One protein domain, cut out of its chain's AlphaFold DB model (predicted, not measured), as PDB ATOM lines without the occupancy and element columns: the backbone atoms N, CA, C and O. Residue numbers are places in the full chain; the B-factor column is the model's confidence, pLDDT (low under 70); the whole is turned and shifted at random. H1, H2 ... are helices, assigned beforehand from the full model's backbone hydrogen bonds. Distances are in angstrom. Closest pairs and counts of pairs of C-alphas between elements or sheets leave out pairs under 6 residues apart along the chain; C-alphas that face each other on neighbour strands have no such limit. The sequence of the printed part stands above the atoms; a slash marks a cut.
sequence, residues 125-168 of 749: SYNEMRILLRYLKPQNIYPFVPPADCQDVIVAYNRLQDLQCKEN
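Overview. This is residues 125 to 168 of the 749 residues of the protein "DRMBL domain-containing protein" of Clytia hemisphaerica (UniProt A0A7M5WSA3). With little regular structure, the domain is an elongated run of chain that folds back twice: helix H1 makes one leg, loop residues 139 to 148 return past it, and the short helix H2 with residues 159 to 168, which hold no named element, makes the last leg. The printed part has 44 residues, with H1 then H2 along the chain and no named strand; it is all helix by class, though the named elements hold only 17 residues. It is only just compact, close to loose, with a radius of gyration of the C-alphas of 10.6 A and spans of 32 by 20 by 14 A.

Along the chain. H1, residues 126 to 136, measures 15.2 A from C-alpha 126 at (-41.491, 1.398, 6.240) to C-alpha 136. H2, residues 153 to 158, ends at C-alpha 158 at (-31.058, -5.977, 10.449).

Arrangement. H1 and H2 are apart. In both helices every O i to N i+4 pair is within hydrogen-bond range.

Size, cuts and confidence. The C-alphas farthest apart, of Ala 148 and Asn 168, are separated by 34.2 A. H1 to H2 is a long link of 16 residues. The printed part has no cut, and no printed residue is under 70 in pLDDT.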
ATOM      1  N   SER A 125     -44.069   5.529   6.851       90.44
ATOM      2  CA  SER A 125     -44.174   4.082   6.678       90.44
ATOM      3  C   SER A 125     -42.802   3.463   6.400       90.44
ATOM      4  O   SER A 125     -41.855   4.139   5.987       90.44
ATOM      5  N   TYR A 126     -42.707   2.143   6.565       90.38
ATOM      6  CA  TYR A 126     -41.491   1.398   6.240       90.38
ATOM      7  C   TYR A 126     -41.033   1.638   4.791       90.38
ATOM      8  O   TYR A 126     -39.845   1.834   4.555       90.38
ATOM      9  N   ASN A 127     -41.959   1.711   3.826       91.69
ATOM     10  CA  ASN A 127     -41.603   1.935   2.423       91.69
ATOM     11  C   ASN A 127     -41.116   3.369   2.147       91.69
ATOM     12  O   ASN A 127     -40.104   3.545   1.474       91.69
ATOM     13  N   GLU A 128     -41.772   4.390   2.714       94.38
ATOM     14  CA  GLU A 128     -41.299   5.785   2.636       94.38
ATOM     15  C   GLU A 128     -39.888   5.923   3.239       94.38
ATOM     16  O   GLU A 128     -39.025   6.581   2.659       94.38
ATOM     17  N   MET A 129     -39.617   5.229   4.351       94.88
ATOM     18  CA  MET A 129     -38.286   5.167   4.954       94.88
ATOM     19  C   MET A 129     -37.268   4.425   4.068       94.88
ATOM     20  O   MET A 129     -36.154   4.920   3.913       94.88
ATOM     21  N   ARG A 130     -37.618   3.290   3.436       94.25
ATOM     22  CA  ARG A 130     -36.716   2.597   2.489       94.25
ATOM     23  C   ARG A 130     -36.357   3.474   1.292       94.25
ATOM     24  O   ARG A 130     -35.198   3.484   0.887       94.25
ATOM     25  N   ILE A 131     -37.321   4.213   0.743       95.31
ATOM     26  CA  ILE A 131     -37.095   5.157  -0.362       95.31
ATOM     27  C   ILE A 131     -36.147   6.278   0.087       95.31
ATOM     28  O   ILE A 131     -35.159   6.546  -0.593       95.31
ATOM     29  N   LEU A 132     -36.390   6.875   1.260       96.12
ATOM     30  CA  LEU A 132     -35.533   7.924   1.816       96.12
ATOM     31  C   LEU A 132     -34.096   7.440   2.065       96.12
ATOM     32  O   LEU A 132     -33.151   8.136   1.709       96.12
ATOM     33  N   LEU A 133     -33.917   6.245   2.633       95.88
ATOM     34  CA  LEU A 133     -32.591   5.674   2.897       95.88
ATOM     35  C   LEU A 133     -31.846   5.336   1.596       95.88
ATOM     36  O   LEU A 133     -30.673   5.672   1.469       95.88
ATOM     37  N   ARG A 134     -32.532   4.771   0.590       94.31
ATOM     38  CA  ARG A 134     -31.958   4.511  -0.747       94.31
ATOM     39  C   ARG A 134     -31.566   5.784  -1.499       94.31
ATOM     40  O   ARG A 134     -30.629   5.742  -2.289       94.31
ATOM     41  N   TYR A 135     -32.264   6.893  -1.257       95.62
ATOM     42  CA  TYR A 135     -31.908   8.206  -1.795       95.62
ATOM     43  C   TYR A 135     -30.710   8.825  -1.056       95.62
ATOM     44  O   TYR A 135     -29.771   9.290  -1.690       95.62
ATOM     45  N   LEU A 136     -30.722   8.802   0.283       96.38
ATOM     46  CA  LEU A 136     -29.667   9.395   1.115       96.38
ATOM     47  C   LEU A 136     -28.355   8.596   1.132       96.38
ATOM     48  O   LEU A 136     -27.335   9.155   1.528       96.38
ATOM     49  N   LYS A 137     -28.378   7.312   0.745       95.25
ATOM     50  CA  LYS A 137     -27.203   6.424   0.664       95.25
ATOM     51  C   LYS A 137     -26.273   6.475   1.901       95.25
ATOM     52  O   LYS A 137     -25.057   6.616   1.756       95.25
ATOM     53  N   PRO A 138     -26.795   6.379   3.139       96.38
ATOM     54  CA  PRO A 138     -25.965   6.496   4.333       96.38
ATOM     55  C   PRO A 138     -25.034   5.283   4.492       96.38
ATOM     56  O   PRO A 138     -25.446   4.143   4.291       96.38
ATOM     57  N   GLN A 139     -23.794   5.515   4.933       95.69
ATOM     58  CA  GLN A 139     -22.869   4.440   5.329       95.69
ATOM     59  C   GLN A 139     -23.403   3.644   6.533       95.69
ATOM     60  O   GLN A 139     -23.293   2.426   6.588       95.69
ATOM     61  N   ASN A 140     -24.003   4.341   7.504       95.88
ATOM     62  CA  ASN A 140     -24.456   3.778   8.774       95.88
ATOM     63  C   ASN A 140     -25.916   4.162   9.048       95.88
ATOM     64  O   ASN A 140     -26.316   5.306   8.831       95.88
ATOM     65  N   ILE A 141     -26.711   3.216   9.558       96.19
ATOM     66  CA  ILE A 141     -28.133   3.413   9.885       96.19
ATOM     67  C   ILE A 141     -28.384   2.935  11.314       96.19
ATOM     68  O   ILE A 141     -28.189   1.762  11.609       96.19
ATOM     69  N   TYR A 142     -28.865   3.825  12.186       95.50
ATOM     70  CA  TYR A 142     -29.156   3.515  13.590       95.50
ATOM     71  C   TYR A 142     -30.644   3.772  13.901       95.50
ATOM     72  O   TYR A 142     -31.059   4.932  13.978       95.50
ATOM     73  N   PRO A 143     -31.480   2.727  14.057       94.81
ATOM     74  CA  PRO A 143     -32.889   2.900  14.395       94.81
ATOM     75  C   PRO A 143     -33.068   3.301  15.867       94.81
ATOM     76  O   PRO A 143     -32.666   2.585  16.777       94.81
ATOM     77  N   PHE A 144     -33.722   4.440  16.105       93.50
ATOM     78  CA  PHE A 144     -33.965   4.981  17.454       93.50
ATOM     79  C   PHE A 144     -35.173   4.372  18.185       93.50
ATOM     80  O   PHE A 144     -35.335   4.594  19.384       93.50
ATOM     81  N   VAL A 145     -36.059   3.671  17.472       91.50
ATOM     82  CA  VAL A 145     -37.320   3.140  18.012       91.50
ATOM     83  C   VAL A 145     -37.535   1.721  17.472       91.50
ATOM     84  O   VAL A 145     -37.553   1.559  16.249       91.50
ATOM     85  N   PRO A 146     -37.712   0.701  18.332       87.94
ATOM     86  CA  PRO A 146     -38.077  -0.638  17.886       87.94
ATOM     87  C   PRO A 146     -39.522  -0.653  17.334       87.94
ATOM     88  O   PRO A 146     -40.410  -0.037  17.935       87.94
ATOM     89  N   PRO A 147     -39.785  -1.322  16.195       83.50
ATOM     90  CA  PRO A 147     -41.134  -1.543  15.677       83.50
ATOM     91  C   PRO A 147     -42.074  -2.229  16.681       83.50
ATOM     92  O   PRO A 147     -41.646  -2.994  17.541       83.50
ATOM     93  N   ALA A 148     -43.383  -1.996  16.554       79.88
ATOM     94  CA  ALA A 148     -44.371  -2.553  17.487       79.88
ATOM     95  C   ALA A 148     -44.465  -4.095  17.449       79.88
ATOM     96  O   ALA A 148     -44.925  -4.699  18.414       79.88
ATOM     97  N   ASP A 149     -44.033  -4.714  16.349       79.31
ATOM     98  CA  ASP A 149     -43.968  -6.162  16.132       79.31
ATOM     99  C   ASP A 149     -42.663  -6.813  16.630       79.31
ATOM    100  O   ASP A 149     -42.605  -8.035  16.757       79.31
ATOM    101  N   CYS A 150     -41.622  -6.034  16.946       79.75
ATOM    102  CA  CYS A 150     -40.368  -6.560  17.485       79.75
ATOM    103  C   CYS A 150     -39.763  -5.612  18.531       79.75
ATOM    104  O   CYS A 150     -39.256  -4.543  18.209       79.75
ATOM    105  N   GLN A 151     -39.757  -6.043  19.796       80.38
ATOM    106  CA  GLN A 151     -39.257  -5.259  20.940       80.38
ATOM    107  C   GLN A 151     -37.745  -4.957  20.882       80.38
ATOM    108  O   GLN A 151     -37.259  -4.124  21.643       80.38
ATOM    109  N   ASP A 152     -37.013  -5.616  19.982       89.38
ATOM    110  CA  ASP A 152     -35.567  -5.496  19.825       89.38
ATOM    111  C   ASP A 152     -35.180  -4.557  18.665       89.38
ATOM    112  O   ASP A 152     -35.587  -4.724  17.511       89.38
ATOM    113  N   VAL A 153     -34.328  -3.583  18.981       91.94
ATOM    114  CA  VAL A 153     -33.732  -2.629  18.037       91.94
ATOM    115  C   VAL A 153     -32.798  -3.332  17.040       91.94
ATOM    116  O   VAL A 153     -32.672  -2.872  15.907       91.94
ATOM    117  N   ILE A 154     -32.206  -4.478  17.395       92.06
ATOM    118  CA  ILE A 154     -31.364  -5.286  16.496       92.06
ATOM    119  C   ILE A 154     -32.189  -5.829  15.319       92.06
ATOM    120  O   ILE A 154     -31.726  -5.813  14.180       92.06
ATOM    121  N   VAL A 155     -33.447  -6.229  15.542       91.69
ATOM    122  CA  VAL A 155     -34.347  -6.650  14.450       91.69
ATOM    123  C   VAL A 155     -34.648  -5.474  13.515       91.69
ATOM    124  O   VAL A 155     -34.661  -5.642  12.296       91.69
ATOM    125  N   ALA A 156     -34.823  -4.269  14.064       91.81
ATOM    126  CA  ALA A 156     -34.988  -3.050  13.274       91.81
ATOM    127  C   ALA A 156     -33.721  -2.696  12.472       91.81
ATOM    128  O   ALA A 156     -33.828  -2.268  11.328       91.81
ATOM    129  N   TYR A 157     -32.532  -2.900  13.049       94.31
ATOM    130  CA  TYR A 157     -31.242  -2.664  12.398       94.31
ATOM    131  C   TYR A 157     -31.021  -3.632  11.228       94.31
ATOM    132  O   TYR A 157     -30.778  -3.201  10.103       94.31
ATOM    133  N   ASN A 158     -31.214  -4.933  11.464       93.69
ATOM    134  CA  ASN A 158     -31.058  -5.977  10.449       93.69
ATOM    135  C   ASN A 158     -32.023  -5.777   9.262       93.69
ATOM    136  O   ASN A 158     -31.641  -6.000   8.116       93.69
ATOM    137  N   ARG A 159     -33.248  -5.287   9.514       92.44
ATOM    138  CA  ARG A 159     -34.236  -4.911   8.478       92.44
ATOM    139  C   ARG A 159     -33.822  -3.718   7.601       92.44
ATOM    140  O   ARG A 159     -34.509  -3.447   6.625       92.44
ATOM    141  N   LEU A 160     -32.768  -2.980   7.955       94.25
ATOM    142  CA  LEU A 160     -32.298  -1.792   7.227       94.25
ATOM    143  C   LEU A 160     -30.867  -1.943   6.691       94.25
ATOM    144  O   LEU A 160     -30.365  -1.036   6.029       94.25
ATOM    145  N   GLN A 161     -30.202  -3.070   6.956       94.44
ATOM    146  CA  GLN A 161     -28.815  -3.296   6.548       94.44
ATOM    147  C   GLN A 161     -28.661  -3.412   5.018       94.44
ATOM    148  O   GLN A 161     -27.614  -3.056   4.485       94.44
ATOM    149  N   ASP A 162     -29.716  -3.802   4.287       94.31
ATOM    150  CA  ASP A 162     -29.752  -3.804   2.813       94.31
ATOM    151  C   ASP A 162     -29.793  -2.395   2.186       94.31
ATOM    152  O   ASP A 162     -29.775  -2.259   0.962       94.31
ATOM    153  N   LEU A 163     -29.878  -1.351   3.017       95.06
ATOM    154  CA  LEU A 163     -30.003   0.057   2.623       95.06
ATOM    155  C   LEU A 163     -28.760   0.883   2.994       95.06
ATOM    156  O   LEU A 163     -28.715   2.074   2.689       95.06
ATOM    157  N   GLN A 164     -27.778   0.272   3.666       94.50
ATOM    158  CA  GLN A 164     -26.478   0.883   3.940       94.50
ATOM    159  C   GLN A 164     -25.632   0.883   2.659       94.50
ATOM    160  O   GLN A 164     -25.582  -0.118   1.939       94.50
ATOM    161  N   CYS A 165     -24.950   1.990   2.369       90.69
ATOM    162  CA  CYS A 165     -24.029   2.041   1.236       90.69
ATOM    163  C   CYS A 165     -22.724   1.309   1.563       90.69
ATOM    164  O   CYS A 165     -22.106   1.558   2.598       90.69
ATOM    165  N   LYS A 166     -22.287   0.424   0.661       88.69
ATOM    166  CA  LYS A 166     -21.031  -0.320   0.813       88.69
ATOM    167  C   LYS A 166     -19.857   0.602   0.497       88.69
ATOM    168  O   LYS A 166     -19.817   1.181  -0.583       88.69
ATOM    169  N   GLU A 167     -18.874   0.683   1.388       79.50
ATOM    170  CA  GLU A 167     -17.711   1.581   1.246       79.50
ATOM    171  C   GLU A 167     -16.880   1.318  -0.026       79.50
ATOM    172  O   GLU A 167     -16.229   2.223  -0.538       79.50
ATOM    173  N   ASN A 168     -16.959   0.097  -0.568       70.81
ATOM    174  CA  ASN A 168     -16.249  -0.331  -1.776       70.81
ATOM    175  C   ASN A 168     -17.064  -0.176  -3.075       70.81
ATOM    176  O   ASN A 168     -16.566  -0.523  -4.144       70.81
TER     177      ASN A 168